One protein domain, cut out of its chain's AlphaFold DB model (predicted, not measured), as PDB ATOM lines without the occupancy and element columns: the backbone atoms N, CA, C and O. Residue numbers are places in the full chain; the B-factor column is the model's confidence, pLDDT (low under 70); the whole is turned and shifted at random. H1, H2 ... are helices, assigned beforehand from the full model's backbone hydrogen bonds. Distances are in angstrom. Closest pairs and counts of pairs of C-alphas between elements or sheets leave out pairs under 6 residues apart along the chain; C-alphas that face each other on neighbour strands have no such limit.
ATOM      1  N   LYS A 313     -15.595  42.798 188.595       61.62
ATOM      2  CA  LYS A 313     -16.624  41.766 188.356       61.62
ATOM      3  C   LYS A 313     -16.123  40.702 187.363       61.62
ATOM      4  O   LYS A 313     -16.417  39.518 187.523       61.62
ATOM      5  N   GLU A 314     -15.293  41.113 186.413       64.75
ATOM      6  CA  GLU A 314     -14.651  40.281 185.397       64.75
ATOM      7  C   GLU A 314     -13.714  39.209 185.962       64.75
ATOM      8  O   GLU A 314     -13.765  38.062 185.519       64.75
ATOM      9  N   LEU A 315     -12.893  39.524 186.968       66.25
ATOM     10  CA  LEU A 315     -11.964  38.555 187.561       66.25
ATOM     11  C   LEU A 315     -12.710  37.432 188.289       66.25
ATOM     12  O   LEU A 315     -12.383  36.253 188.126       66.25
ATOM     13  N   LYS A 316     -13.782  37.774 189.015       68.56
ATOM     14  CA  LYS A 316     -14.672  36.783 189.651       68.56
ATOM     15  C   LYS A 316     -15.329  35.888 188.605       68.56
ATOM     16  O   LYS A 316     -15.406  34.673 188.784       68.56
ATOM     17  N   GLN A 317     -15.774  36.472 187.494       74.75
ATOM     18  CA  GLN A 317     -16.342  35.704 186.390       74.75
ATOM     19  C   GLN A 317     -15.301  34.789 185.737       74.75
ATOM     20  O   GLN A 317     -15.616  33.630 185.470       74.75
ATOM     21  N   LYS A 318     -14.061  35.252 185.525       76.94
ATOM     22  CA  LYS A 318     -12.961  34.425 184.997       76.94
ATOM     23  C   LYS A 318     -12.684  33.223 185.909       76.94
ATOM     24  O   LYS A 318     -12.645  32.097 185.413       76.94
ATOM     25  N   TYR A 319     -12.602  33.427 187.227       77.81
ATOM     26  CA  TYR A 319     -12.444  32.340 188.202       77.81
ATOM     27  C   TYR A 319     -13.561  31.292 188.107       77.81
ATOM     28  O   TYR A 319     -13.308  30.096 187.934       77.81
ATOM     29  N   LEU A 320     -14.818  31.742 188.140       79.06
ATOM     30  CA  LEU A 320     -15.976  30.851 188.066       79.06
ATOM     31  C   LEU A 320     -16.062  30.117 186.719       79.06
ATOM     32  O   LEU A 320     -16.431  28.941 186.685       79.06
ATOM     33  N   ARG A 321     -15.683  30.769 185.611       83.19
ATOM     34  CA  ARG A 321     -15.602  30.141 184.280       83.19
ATOM     35  C   ARG A 321     -14.556  29.028 184.249       83.19
ATOM     36  O   ARG A 321     -14.840  27.967 183.696       83.19
ATOM     37  N   LEU A 322     -13.389  29.227 184.865       83.19
ATOM     38  CA  LEU A 322     -12.341  28.202 184.944       83.19
ATOM     39  C   LEU A 322     -12.811  26.970 185.721       83.19
ATOM     40  O   LEU A 322     -12.692  25.848 185.222       83.19
ATOM     41  N   ILE A 323     -13.420  27.176 186.889       84.06
ATOM     42  CA  ILE A 323     -14.006  26.086 187.679       84.06
ATOM     43  C   ILE A 323     -15.082  25.352 186.878       84.06
ATOM     44  O   ILE A 323     -15.060  24.124 186.789       84.06
ATOM     45  N   LYS A 324     -16.010  26.091 186.256       84.88
ATOM     46  CA  LYS A 324     -17.090  25.505 185.454       84.88
ATOM     47  C   LYS A 324     -16.532  24.668 184.301       84.88
ATOM     48  O   LYS A 324     -17.015  23.560 184.077       84.88
ATOM     49  N   LYS A 325     -15.490  25.152 183.617       86.00
ATOM     50  CA  LYS A 325     -14.815  24.438 182.522       86.00
ATOM     51  C   LYS A 325     -14.185  23.131 183.004       86.00
ATOM     52  O   LYS A 325     -14.297  22.117 182.320       86.00
ATOM     53  N   ILE A 326     -13.568  23.126 184.185       85.19
ATOM     54  CA  ILE A 326     -12.991  21.904 184.767       85.19
ATOM     55  C   ILE A 326     -14.075  20.911 185.137       85.19
ATOM     56  O   ILE A 326     -13.980  19.762 184.720       85.19
ATOM     57  N   LEU A 327     -15.134  21.360 185.813       84.88
ATOM     58  CA  LEU A 327     -16.259  20.502 186.191       84.88
ATOM     59  C   LEU A 327     -16.976  19.903 184.973       84.88
ATOM     60  O   LEU A 327     -17.414  18.754 185.007       84.88
ATOM     61  N   GLN A 328     -17.080  20.657 183.877       82.44
ATOM     62  CA  GLN A 328     -17.649  20.165 182.621       82.44
ATOM     63  C   GLN A 328     -16.763  19.112 181.948       82.44
ATOM     64  O   GLN A 328     -17.292  18.133 181.423       82.44
ATOM     65  N   LYS A 329     -15.437  19.290 181.980       80.62
ATOM     66  CA  LYS A 329     -14.474  18.318 181.436       80.62
ATOM     67  C   LYS A 329     -14.283  17.098 182.341       80.62
ATOM     68  O   LYS A 329     -13.844  16.055 181.875       80.62
ATOM     69  N   SER A 330     -14.639  17.198 183.619       76.38
ATOM     70  CA  SER A 330     -14.427  16.155 184.622       76.38
ATOM     71  C   SER A 330     -15.655  15.293 184.911       76.38
ATOM     72  O   SER A 330     -15.768  14.734 186.003       76.38
ATOM     73  N   LYS A 331     -16.598  15.170 183.967       70.44
ATOM     74  CA  LYS A 331     -17.799  14.330 184.150       70.44
ATOM     75  C   LYS A 331     -17.446  12.860 184.422       70.44
ATOM     76  O   LYS A 331     -18.075  12.242 185.273       70.44
ATOM     77  N   VAL A 332     -16.406  12.348 183.759       71.19
ATOM     78  CA  VAL A 332     -15.966  10.938 183.832       71.19
ATOM     79  C   VAL A 332     -14.783  10.734 184.801       71.19
ATOM     80  O   VAL A 332     -14.531   9.633 185.269       71.19
ATOM     81  N   ILE A 333     -14.090  11.810 185.184       76.50
ATOM     82  CA  ILE A 333     -12.826  11.781 185.946       76.50
ATOM     83  C   ILE A 333     -13.022  11.312 187.396       76.50
ATOM     84  O   ILE A 333     -14.006  11.681 188.029       76.50
ATOM     85  N   ASN A 334     -12.087  10.549 187.966       78.94
ATOM     86  CA  ASN A 334     -12.167  10.091 189.360       78.94
ATOM     87  C   ASN A 334     -12.182  11.248 190.378       78.94
ATOM     88  O   ASN A 334     -11.559  12.289 190.179       78.94
ATOM     89  N   GLN A 335     -12.882  11.060 191.505       79.50
ATOM     90  CA  GLN A 335     -13.064  12.096 192.537       79.50
ATOM     91  C   GLN A 335     -11.732  12.681 193.026       79.50
ATOM     92  O   GLN A 335     -11.607  13.895 193.150       79.50
ATOM     93  N   VAL A 336     -10.738  11.824 193.277       78.44
ATOM     94  CA  VAL A 336      -9.404  12.232 193.747       78.44
ATOM     95  C   VAL A 336      -8.731  13.165 192.742       78.44
ATOM     96  O   VAL A 336      -8.218  14.216 193.116       78.44
ATOM     97  N   GLU A 337      -8.796  12.827 191.457       79.19
ATOM     98  CA  GLU A 337      -8.192  13.619 190.391       79.19
ATOM     99  C   GLU A 337      -8.931  14.954 190.187       79.19
ATOM    100  O   GLU A 337      -8.304  15.993 189.965       79.19
ATOM    101  N   LEU A 338     -10.262  14.971 190.334       82.69
ATOM    102  CA  LEU A 338     -11.025  16.220 190.326       82.69
ATOM    103  C   LEU A 338     -10.627  17.130 191.495       82.69
ATOM    104  O   LEU A 338     -10.389  18.320 191.283       82.69
ATOM    105  N   ILE A 339     -10.521  16.582 192.707       81.12
ATOM    106  CA  ILE A 339     -10.099  17.336 193.894       81.12
ATOM    107  C   ILE A 339      -8.696  17.914 193.682       81.12
ATOM    108  O   ILE A 339      -8.483  19.095 193.939       81.12
ATOM    109  N   GLN A 340      -7.757  17.139 193.135       78.31
ATOM    110  CA  GLN A 340      -6.410  17.627 192.823       78.31
ATOM    111  C   GLN A 340      -6.425  18.792 191.819       78.31
ATOM    112  O   GLN A 340      -5.770  19.814 192.046       78.31
ATOM    113  N   LYS A 341      -7.203  18.675 190.731       80.88
ATOM    114  CA  LYS A 341      -7.334  19.740 189.719       80.88
ATOM    115  C   LYS A 341      -7.956  21.011 190.299       80.88
ATOM    116  O   LYS A 341      -7.496  22.108 189.984       80.88
ATOM    117  N   LEU A 342      -8.967  20.871 191.153       82.38
ATOM    118  CA  LEU A 342      -9.619  22.002 191.811       82.38
ATOM    119  C   LEU A 342      -8.711  22.657 192.851       82.38
ATOM    120  O   LEU A 342      -8.566  23.875 192.820       82.38
ATOM    121  N   ASN A 343      -8.033  21.878 193.697       81.12
ATOM    122  CA  ASN A 343      -7.129  22.398 194.727       81.12
ATOM    123  C   ASN A 343      -5.991  23.233 194.130       81.12
ATOM    124  O   ASN A 343      -5.633  24.263 194.692       81.12
ATOM    125  N   LYS A 344      -5.465  22.848 192.959       77.06
ATOM    126  CA  LYS A 344      -4.434  23.630 192.256       77.06
ATOM    127  C   LYS A 344      -4.923  25.026 191.857       77.06
ATOM    128  O   LYS A 344      -4.141  25.970 191.840       77.06
ATOM    129  N   ILE A 345      -6.203  25.164 191.520       77.56
ATOM    130  CA  ILE A 345      -6.794  26.457 191.163       77.56
ATOM    131  C   ILE A 345      -7.179  27.227 192.413       77.56
ATOM    132  O   ILE A 345      -6.792  28.379 192.534       77.56
ATOM    133  N   ILE A 346      -7.873  26.591 193.352       77.06
ATOM    134  CA  ILE A 346      -8.302  27.224 194.601       77.06
ATOM    135  C   ILE A 346      -7.089  27.775 195.352       77.06
ATOM    136  O   ILE A 346      -7.080  28.954 195.669       77.06
ATOM    137  N   GLY A 347      -6.009  27.002 195.504       73.06
ATOM    138  CA  GLY A 347      -4.806  27.469 196.200       73.06
ATOM    139  C   GLY A 347      -4.149  28.697 195.553       73.06
ATOM    140  O   GLY A 347      -3.684  29.597 196.251       73.06
ATOM    141  N   ASN A 348      -4.170  28.786 194.219       67.75
ATOM    142  CA  ASN A 348      -3.670  29.965 193.506       67.75
ATOM    143  C   ASN A 348      -4.585  31.188 193.673       67.75
ATOM    144  O   ASN A 348      -4.115  32.316 193.558       67.75
ATOM    145  N   TRP A 349      -5.878  30.978 193.921       70.00
ATOM    146  CA  TRP A 349      -6.861  32.046 194.075       70.00
ATOM    147  C   TRP A 349      -7.102  32.443 195.534       70.00
ATOM    148  O   TRP A 349      -7.423  33.599 195.766       70.00
ATOM    149  N   ASP A 350      -6.895  31.564 196.515       67.25
ATOM    150  CA  ASP A 350      -7.109  31.852 197.941       67.25
ATOM    151  C   ASP A 350      -6.188  32.969 198.436       67.25
ATOM    152  O   ASP A 350      -6.625  33.874 199.143       67.25
ATOM    153  N   THR A 351      -4.929  32.966 197.992       66.69
ATOM    154  CA  THR A 351      -3.976  34.051 198.278       66.69
ATOM    155  C   THR A 351      -4.450  35.391 197.711       66.69
ATOM    156  O   THR A 351      -4.349  36.419 198.374       66.69
ATOM    157  N   PHE A 352      -5.043  35.387 196.516       67.12
ATOM    158  CA  PHE A 352      -5.593  36.585 195.883       67.12
ATOM    159  C   PHE A 352      -6.921  37.037 196.517       67.12
ATOM    160  O   PHE A 352      -7.132  38.230 196.725       67.12
ATOM    161  N   ILE A 353      -7.819  36.101 196.833       65.06
ATOM    162  CA  ILE A 353      -9.146  36.355 197.408       65.06
ATOM    163  C   ILE A 353      -9.013  36.909 198.828       65.06
ATOM    164  O   ILE A 353      -9.683  37.893 199.143       65.06
ATOM    165  N   ASN A 354      -8.133  36.333 199.654       63.66
ATOM    166  CA  ASN A 354      -7.921  36.771 201.036       63.66
ATOM    167  C   ASN A 354      -7.366  38.197 201.121       63.66
ATOM    168  O   ASN A 354      -7.722  38.933 202.036       63.66
ATOM    169  N   ASN A 355      -6.547  38.595 200.144       63.41
ATOM    170  CA  ASN A 355      -5.919  39.913 200.131       63.41
ATOM    171  C   ASN A 355      -6.802  41.005 199.508       63.41
ATOM    172  O   ASN A 355      -6.580  42.173 199.798       63.41
ATOM    173  N   ASN A 356      -7.787  40.663 198.664       62.00
ATOM    174  CA  ASN A 356      -8.496  41.650 197.830       62.00
ATOM    175  C   ASN A 356     -10.031  41.650 197.976       62.00
ATOM    176  O   ASN A 356     -10.716  42.461 197.348       62.00
ATOM    177  N   ILE A 357     -10.624  40.732 198.749       66.31
ATOM    178  CA  ILE A 357     -12.086  40.588 198.840       66.31
ATOM    179  C   ILE A 357     -12.551  40.598 200.300       66.31
ATOM    180  O   ILE A 357     -12.001  39.925 201.163       66.31
ATOM    181  N   THR A 358     -13.644  41.313 200.579       71.69
ATOM    182  CA  THR A 358     -14.276  41.294 201.905       71.69
ATOM    183  C   THR A 358     -14.840  39.913 202.249       71.69
ATOM    184  O   THR A 358     -15.368  39.205 201.386       71.69
ATOM    185  N   LYS A 359     -14.840  39.550 203.541       69.44
ATOM    186  CA  LYS A 359     -15.361  38.256 204.037       69.44
ATOM    187  C   LYS A 359     -16.745  37.906 203.470       69.44
ATOM    188  O   LYS A 359     -16.960  36.794 202.998       69.44
ATOM    189  N   LYS A 360     -17.672  38.875 203.421       72.44
ATOM    190  CA  LYS A 360     -19.028  38.692 202.859       72.44
ATOM    191  C   LYS A 360     -19.005  38.256 201.386       72.44
ATOM    192  O   LYS A 360     -19.773  37.383 200.983       72.44
ATOM    193  N   LYS A 361     -18.136  38.855 200.566       71.06
ATOM    194  CA  LYS A 361     -17.990  38.521 199.139       71.06
ATOM    195  C   LYS A 361     -17.302  37.157 198.955       71.06
ATOM    196  O   LYS A 361     -17.721  36.404 198.077       71.06
ATOM    197  N   ALA A 362     -16.330  36.811 199.802       69.50
ATOM    198  CA  ALA A 362     -15.698  35.487 199.804       69.50
ATOM    199  C   ALA A 362     -16.707  34.369 200.139       69.50
ATOM    200  O   ALA A 362     -16.785  33.374 199.421       69.50
ATOM    201  N   ILE A 363     -17.571  34.577 201.141       77.44
ATOM    202  CA  ILE A 363     -18.658  33.641 201.483       77.44
ATOM    203  C   ILE A 363     -19.603  33.434 200.289       77.44
ATOM    204  O   ILE A 363     -19.903  32.294 199.932       77.44
ATOM    205  N   LYS A 364     -20.035  34.514 199.619       78.38
ATOM    206  CA  LYS A 364     -20.885  34.416 198.414       78.38
ATOM    207  C   LYS A 364     -20.221  33.593 197.305       78.38
ATOM    208  O   LYS A 364     -20.882  32.782 196.661       78.38
ATOM    209  N   LEU A 365     -18.921  33.779 197.092       78.00
ATOM    210  CA  LEU A 365     -18.155  33.055 196.081       78.00
ATOM    211  C   LEU A 365     -18.010  31.562 196.434       78.00
ATOM    212  O   LEU A 365     -18.234  30.715 195.567       78.00
ATOM    213  N   ASN A 366     -17.773  31.234 197.706       81.31
ATOM    214  CA  ASN A 366     -17.748  29.851 198.197       81.31
ATOM    215  C   ASN A 366     -19.108  29.155 198.061       81.31
ATOM    216  O   ASN A 366     -19.164  27.985 197.685       81.31
ATOM    217  N   LEU A 367     -20.216  29.868 198.281       84.38
ATOM    218  CA  LEU A 367     -21.562  29.329 198.049       84.38
ATOM    219  C   LEU A 367     -21.803  28.990 196.571       84.38
ATOM    220  O   LEU A 367     -22.385  27.949 196.262       84.38
ATOM    221  N   ILE A 368     -21.344  29.836 195.644       83.19
ATOM    222  CA  ILE A 368     -21.429  29.549 194.203       83.19
ATOM    223  C   ILE A 368     -20.575  28.324 193.862       83.19
ATOM    224  O   ILE A 368     -21.033  27.438 193.136       83.19
ATOM    225  N   PHE A 369     -19.366  28.244 194.415       83.69
ATOM    226  CA  PHE A 369     -18.474  27.106 194.226       83.69
ATOM    227  C   PHE A 369     -19.094  25.792 194.723       83.69
ATOM    228  O   PHE A 369     -19.153  24.810 193.980       83.69
ATOM    229  N   TYR A 370     -19.660  25.802 195.932       88.12
ATOM    230  CA  TYR A 370     -20.406  24.681 196.498       88.12
ATOM    231  C   TYR A 370     -21.552  24.239 195.577       88.12
ATOM    232  O   TYR A 370     -21.677  23.054 195.270       88.12
ATOM    233  N   LYS A 371     -22.355  25.183 195.065       88.62
ATOM    234  CA  LYS A 371     -23.452  24.878 194.127       88.62
ATOM    235  C   LYS A 371     -22.946  24.233 192.832       88.62
ATOM    236  O   LYS A 371     -23.598  23.326 192.316       88.62
ATOM    237  N   LEU A 372     -21.802  24.668 192.302       85.69
ATOM    238  CA  LEU A 372     -21.200  24.065 191.106       85.69
ATOM    239  C   LEU A 372     -20.751  22.618 191.360       85.69
ATOM    240  O   LEU A 372     -21.025  21.746 190.533       85.69
ATOM    241  N   LEU A 373     -20.132  22.346 192.511       88.44
ATOM    242  CA  LEU A 373     -19.746  20.991 192.920       88.44
ATOM    243  C   LEU A 373     -20.952  20.086 193.159       88.44
ATOM    244  O   LEU A 373     -20.966  18.939 192.713       88.44
ATOM    245  N   TRP A 374     -21.987  20.615 193.806       90.12
ATOM    246  CA  TRP A 374     -23.240  19.902 194.028       90.12
ATOM    247  C   TRP A 374     -23.886  19.482 192.702       90.12
ATOM    248  O   TRP A 374     -24.236  18.316 192.513       90.12
ATOM    249  N   ARG A 375     -23.948  20.401 191.726       89.06
ATOM    250  CA  ARG A 375     -24.432  20.101 190.367       89.06
ATOM    251  C   ARG A 375     -23.578  19.053 189.660       89.06
ATOM    252  O   ARG A 375     -24.135  18.215 188.959       89.06
ATOM    253  N   TRP A 376     -22.257  19.080 189.833       89.00
ATOM    254  CA  TRP A 376     -21.379  18.037 189.299       89.00
ATOM    255  C   TRP A 376     -21.675  16.667 189.929       89.00
ATOM    256  O   TRP A 376     -21.800  15.686 189.197       89.00
ATOM    257  N   GLY A 377     -21.881  16.602 191.248       88.56
ATOM    258  CA  GLY A 377     -22.254  15.372 191.953       88.56
ATOM    259  C   GLY A 377     -23.577  14.780 191.456       88.56
ATOM    260  O   GLY A 377     -23.634  13.590 191.145       88.56
ATOM    261  N   ILE A 378     -24.607  15.620 191.291       89.88
ATOM    262  CA  ILE A 378     -25.903  15.231 190.699       89.88
ATOM    263  C   ILE A 378     -25.734  14.754 189.257       89.88
ATOM    264  O   ILE A 378     -26.252  13.705 188.884       89.88
ATOM    265  N   ALA A 379     -24.989  15.496 188.438       86.31
ATOM    266  CA  ALA A 379     -24.792  15.146 187.037       86.31
ATOM    267  C   ALA A 379     -24.040  13.819 186.859       86.31
ATOM    268  O   ALA A 379     -24.331  13.089 185.913       86.31
ATOM    269  N   ARG A 380     -23.097  13.507 187.755       85.75
ATOM    270  CA  ARG A 380     -22.342  12.248 187.756       85.75
ATOM    271  C   ARG A 380     -23.209  11.053 188.154       85.75
ATOM    272  O   ARG A 380     -23.021   9.967 187.620       85.75
ATOM    273  N   HIS A 381     -24.163  11.254 189.062       88.88
ATOM    274  CA  HIS A 381     -24.988  10.187 189.634       88.88
ATOM    275  C   HIS A 381     -26.474  10.439 189.428       88.88
ATOM    276  O   HIS A 381     -27.245  10.467 190.382       88.88
ATOM    277  N   ARG A 382     -26.892  10.580 188.164       86.56
ATOM    278  CA  ARG A 382     -28.292  10.877 187.806       86.56
ATOM    279  C   ARG A 382     -29.307   9.886 188.386       86.56
ATOM    280  O   ARG A 382     -30.440  10.268 188.634       86.56
ATOM    281  N   LYS A 383     -28.903   8.628 188.597       90.62
ATOM    282  CA  LYS A 383     -29.757   7.559 189.142       90.62
ATOM    283  C   LYS A 383     -29.812   7.530 190.676       90.62
ATOM    284  O   LYS A 383     -30.601   6.779 191.234       90.62
ATOM    285  N   GLN A 384     -28.965   8.298 191.368       92.44
ATOM    286  CA  GLN A 384     -28.870   8.267 192.827       92.44
ATOM    287  C   GLN A 384     -29.628   9.426 193.465       92.44
ATOM    288  O   GLN A 384     -29.647  10.548 192.960       92.44
ATOM    289  N   LYS A 385     -30.216   9.168 194.636       91.69
ATOM    290  CA  LYS A 385     -30.911  10.199 195.416       91.69
ATOM    291  C   LYS A 385     -29.909  11.221 195.964       91.69
ATOM    292  O   LYS A 385     -28.789  10.878 196.345       91.69
ATOM    293  N   ALA A 386     -30.346  12.470 196.119       87.31
ATOM    294  CA  ALA A 386     -29.524  13.560 196.660       87.31
ATOM    295  C   ALA A 386     -28.877  13.230 198.022       87.31
ATOM    296  O   ALA A 386     -27.725  13.587 198.265       87.31
ATOM    297  N   LYS A 387     -29.582  12.490 198.894       89.19
ATOM    298  CA  LYS A 387     -29.051  12.025 200.190       89.19
ATOM    299  C   LYS A 387     -27.814  11.134 200.026       89.19
ATOM    300  O   LYS A 387     -26.850  11.289 200.767       89.19
ATOM    301  N   TRP A 388     -27.820  10.243 199.036       92.19
ATOM    302  CA  TRP A 388     -26.674   9.383 198.739       92.19
ATOM    303  C   TRP A 388     -25.479  10.211 198.264       92.19
ATOM    304  O   TRP A 388     -24.365  10.027 198.743       92.19
ATOM    305  N   ILE A 389     -25.728  11.189 197.388       88.19
ATOM    306  CA  ILE A 389     -24.705  12.106 196.873       88.19
ATOM    307  C   ILE A 389     -24.070  12.913 198.015       88.19
ATOM    308  O   ILE A 389     -22.843  12.982 198.089       88.19
ATOM    309  N   LYS A 390     -24.885  13.447 198.940       88.00
ATOM    310  CA  LYS A 390     -24.411  14.113 200.165       88.00
ATOM    311  C   LYS A 390     -23.476  13.195 200.951       88.00
ATOM    312  O   LYS A 390     -22.321  13.546 201.149       88.00
ATOM    313  N   ASN A 391     -23.943  12.002 201.311       84.75
ATOM    314  CA  ASN A 391     -23.177  11.063 202.135       84.75
ATOM    315  C   ASN A 391     -21.899  10.558 201.447       84.75
ATOM    316  O   ASN A 391     -20.934  10.210 202.120       84.75
ATOM    317  N   ARG A 392     -21.885  10.500 200.111       84.31
ATOM    318  CA  ARG A 392     -20.738  10.019 199.335       84.31
ATOM    319  C   ARG A 392     -19.601  11.039 199.244       84.31
ATOM    320  O   ARG A 392     -18.445  10.633 199.154       84.31
ATOM    321  N   TYR A 393     -19.922  12.330 199.190       84.38
ATOM    322  CA  TYR A 393     -18.961  13.377 198.818       84.38
ATOM    323  C   TYR A 393     -18.796  14.489 199.859       84.38
ATOM    324  O   TYR A 393     -17.749  15.134 199.877       84.38
ATOM    325  N   TRP A 394     -19.791  14.717 200.716       84.69
ATOM    326  CA  TRP A 394     -19.782  15.753 201.749       84.69
ATOM    327  C   TRP A 394     -19.734  15.097 203.128       84.69
ATOM    328  O   TRP A 394     -20.759  14.722 203.692       84.69
ATOM    329  N   PHE A 395     -18.518  14.961 203.654       78.50
ATOM    330  CA  PHE A 395     -18.258  14.437 204.992       78.50
ATOM    331  C   PHE A 395     -18.142  15.582 205.996       78.50
ATOM    332  O   PHE A 395     -17.521  16.604 205.699       78.50
ATOM    333  N   ASP A 396     -18.675  15.386 207.201       66.81
ATOM    334  CA  ASP A 396     -18.352  16.275 208.310       66.81
ATOM    335  C   ASP A 396     -16.882  16.103 208.687       66.81
ATOM    336  O   ASP A 396     -16.401  14.995 208.929       66.81
ATOM    337  N   PHE A 397     -16.160  17.220 208.764       52.19
ATOM    338  CA  PHE A 397     -14.727  17.241 209.070       52.19
ATOM    339  C   PHE A 397     -14.407  16.577 210.423       52.19
ATOM    340  O   PHE A 397     -13.323  16.024 210.604       52.19
ATOM    341  N   LYS A 398     -15.371  16.576 211.358       49.16
ATOM    342  CA  LYS A 398     -15.290  15.864 212.643       49.16
ATOM    343  C   LYS A 398     -15.224  14.339 212.465       49.16
ATOM    344  O   LYS A 398     -14.395  13.700 213.104       49.16
ATOM    345  N   ASN A 399     -16.001  13.780 211.535       46.41
ATOM    346  CA  ASN A 399     -16.083  12.333 211.293       46.41
ATOM    347  C   ASN A 399     -14.858  11.786 210.536       46.41
ATOM    348  O   ASN A 399     -14.568  10.597 210.594       46.41
ATOM    349  N   LEU A 400     -14.118  12.650 209.830       46.84
ATOM    350  CA  LEU A 400     -12.854  12.306 209.161       46.84
ATOM    351  C   LEU A 400     -11.670  12.182 210.132       46.84
ATOM    352  O   LEU A 400     -10.712  11.470 209.838       46.84
ATOM    353  N   LEU A 401     -11.717  12.895 211.260       37.31
ATOM    354  CA  LEU A 401     -10.665  12.877 212.281       37.31
ATOM    355  C   LEU A 401     -10.918  11.811 213.354       37.31
ATOM    356  O   LEU A 401      -9.954  11.290 213.913       37.31
ATOM    357  N   PHE A 402     -12.186  11.463 213.593       36.97
ATOM    358  CA  PHE A 402     -12.611  10.460 214.566       36.97
ATOM    359  C   PHE A 402     -13.744   9.608 213.969       36.97
ATOM    360  O   PHE A 402     -14.915   9.966 214.111       36.97
ATOM    361  N   PRO A 403     -13.422   8.521 213.249       35.41
ATOM    362  CA  PRO A 403     -14.429   7.543 212.872       35.41
ATOM    363  C   PRO A 403     -14.895   6.822 214.144       35.41
ATOM    364  O   PRO A 403     -14.057   6.335 214.902       35.41
ATOM    365  N   SER A 404     -16.208   6.826 214.377       36.69
ATOM    366  CA  SER A 404     -16.896   6.109 215.458       36.69
ATOM    367  C   SER A 404     -16.681   4.605 215.399       36.69
ATOM    368  O   SER A 404     -16.787   4.078 214.263       36.69
TER     369      SER A 404
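AT A GLANCE: This is residues 313 to 404 of the 404 residues of the protein "Putative reverse transcriptase" of Staurastrum punctulatum (UniProt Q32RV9). What shape do the atoms make? Three long helices, H1, H2 and H3, run up and down side by side as a small loose bundle, their centres in a triangle with H1 packed on both others. The short helix H4 packs on residues 377 to 378 of H3, about perpendicular to it, and beyond it residues 395 to 404, with the small helix H5, stick out as a tail. What is it built of? The printed part has 92 residues with five named helices, H1 to H5 in order along the chain, and no named strand; the class is all helix. How compact is it? It is only just compact, close to loose, with a radius of gyration of the C-alphas of 14.6 A and spans of 38 by 32 by 21 A.

IN THESE COORDINATES: Where are the long helices? H1 is residues 313 to 329, 24.5 A long, and begins at C-alpha 313 at (-16.624, 41.766, 188.356). H2, residues 335 to 356, is 30.4 A long, and H3, residues 359 to 380, is 31.5 A long. What follows them? H4 is residues 386 to 393, 10.8 A long. H5 is residues 397 to 401, 6.8 A long, and ends at C-alpha 401 at (-10.665, 12.877, 212.281).

HOW THE PARTS SIT: How does H1 stand to H2 and H3? H1 and H2 form a helical hairpin at a shallow tilt of 6 degrees, opposite ways; they touch through residues 323 to 327 and 338 to 342 alone, closest at the C-alphas of Ile 323 and Leu 342, 7.3 A. H1 touches residues 369 to 376 of H3 alone, the same way at a shallow tilt of 20 degrees, closest at the C-alphas of Leu 327 and Trp 376, 6.5 A. Do H2 and H3 meet? They are close but not clearly touching, the closest C-alphas, of Ile 353 and Ala 362, being 7.0 A apart. Where are H4 and H5? H4 touches H3, about perpendicular at 75 degrees, closest at the C-alphas of Gly 377 and Ile 389, 6.4 A; H5 touches no helix. How are the backbones? Every O i to N i+4 pair is within hydrogen-bond range in H1, H3 and H4, against 13 of 18 in H2 and 0 of 1 in H5, where 1 of 2 O i to N i+3 pairs is.

THE WHOLE: How far does it reach? The two C-alphas farthest apart, of Glu 314 and Ser 404, the chain's last residue, are 45.6 A apart. Is anything cut or long? The printed part has no cut, and the four links are tight. Where is confidence low? The mean pLDDT of the printed part is 76.0, and 24 residues are under 70, among them 350 to 357 and 396 to 404.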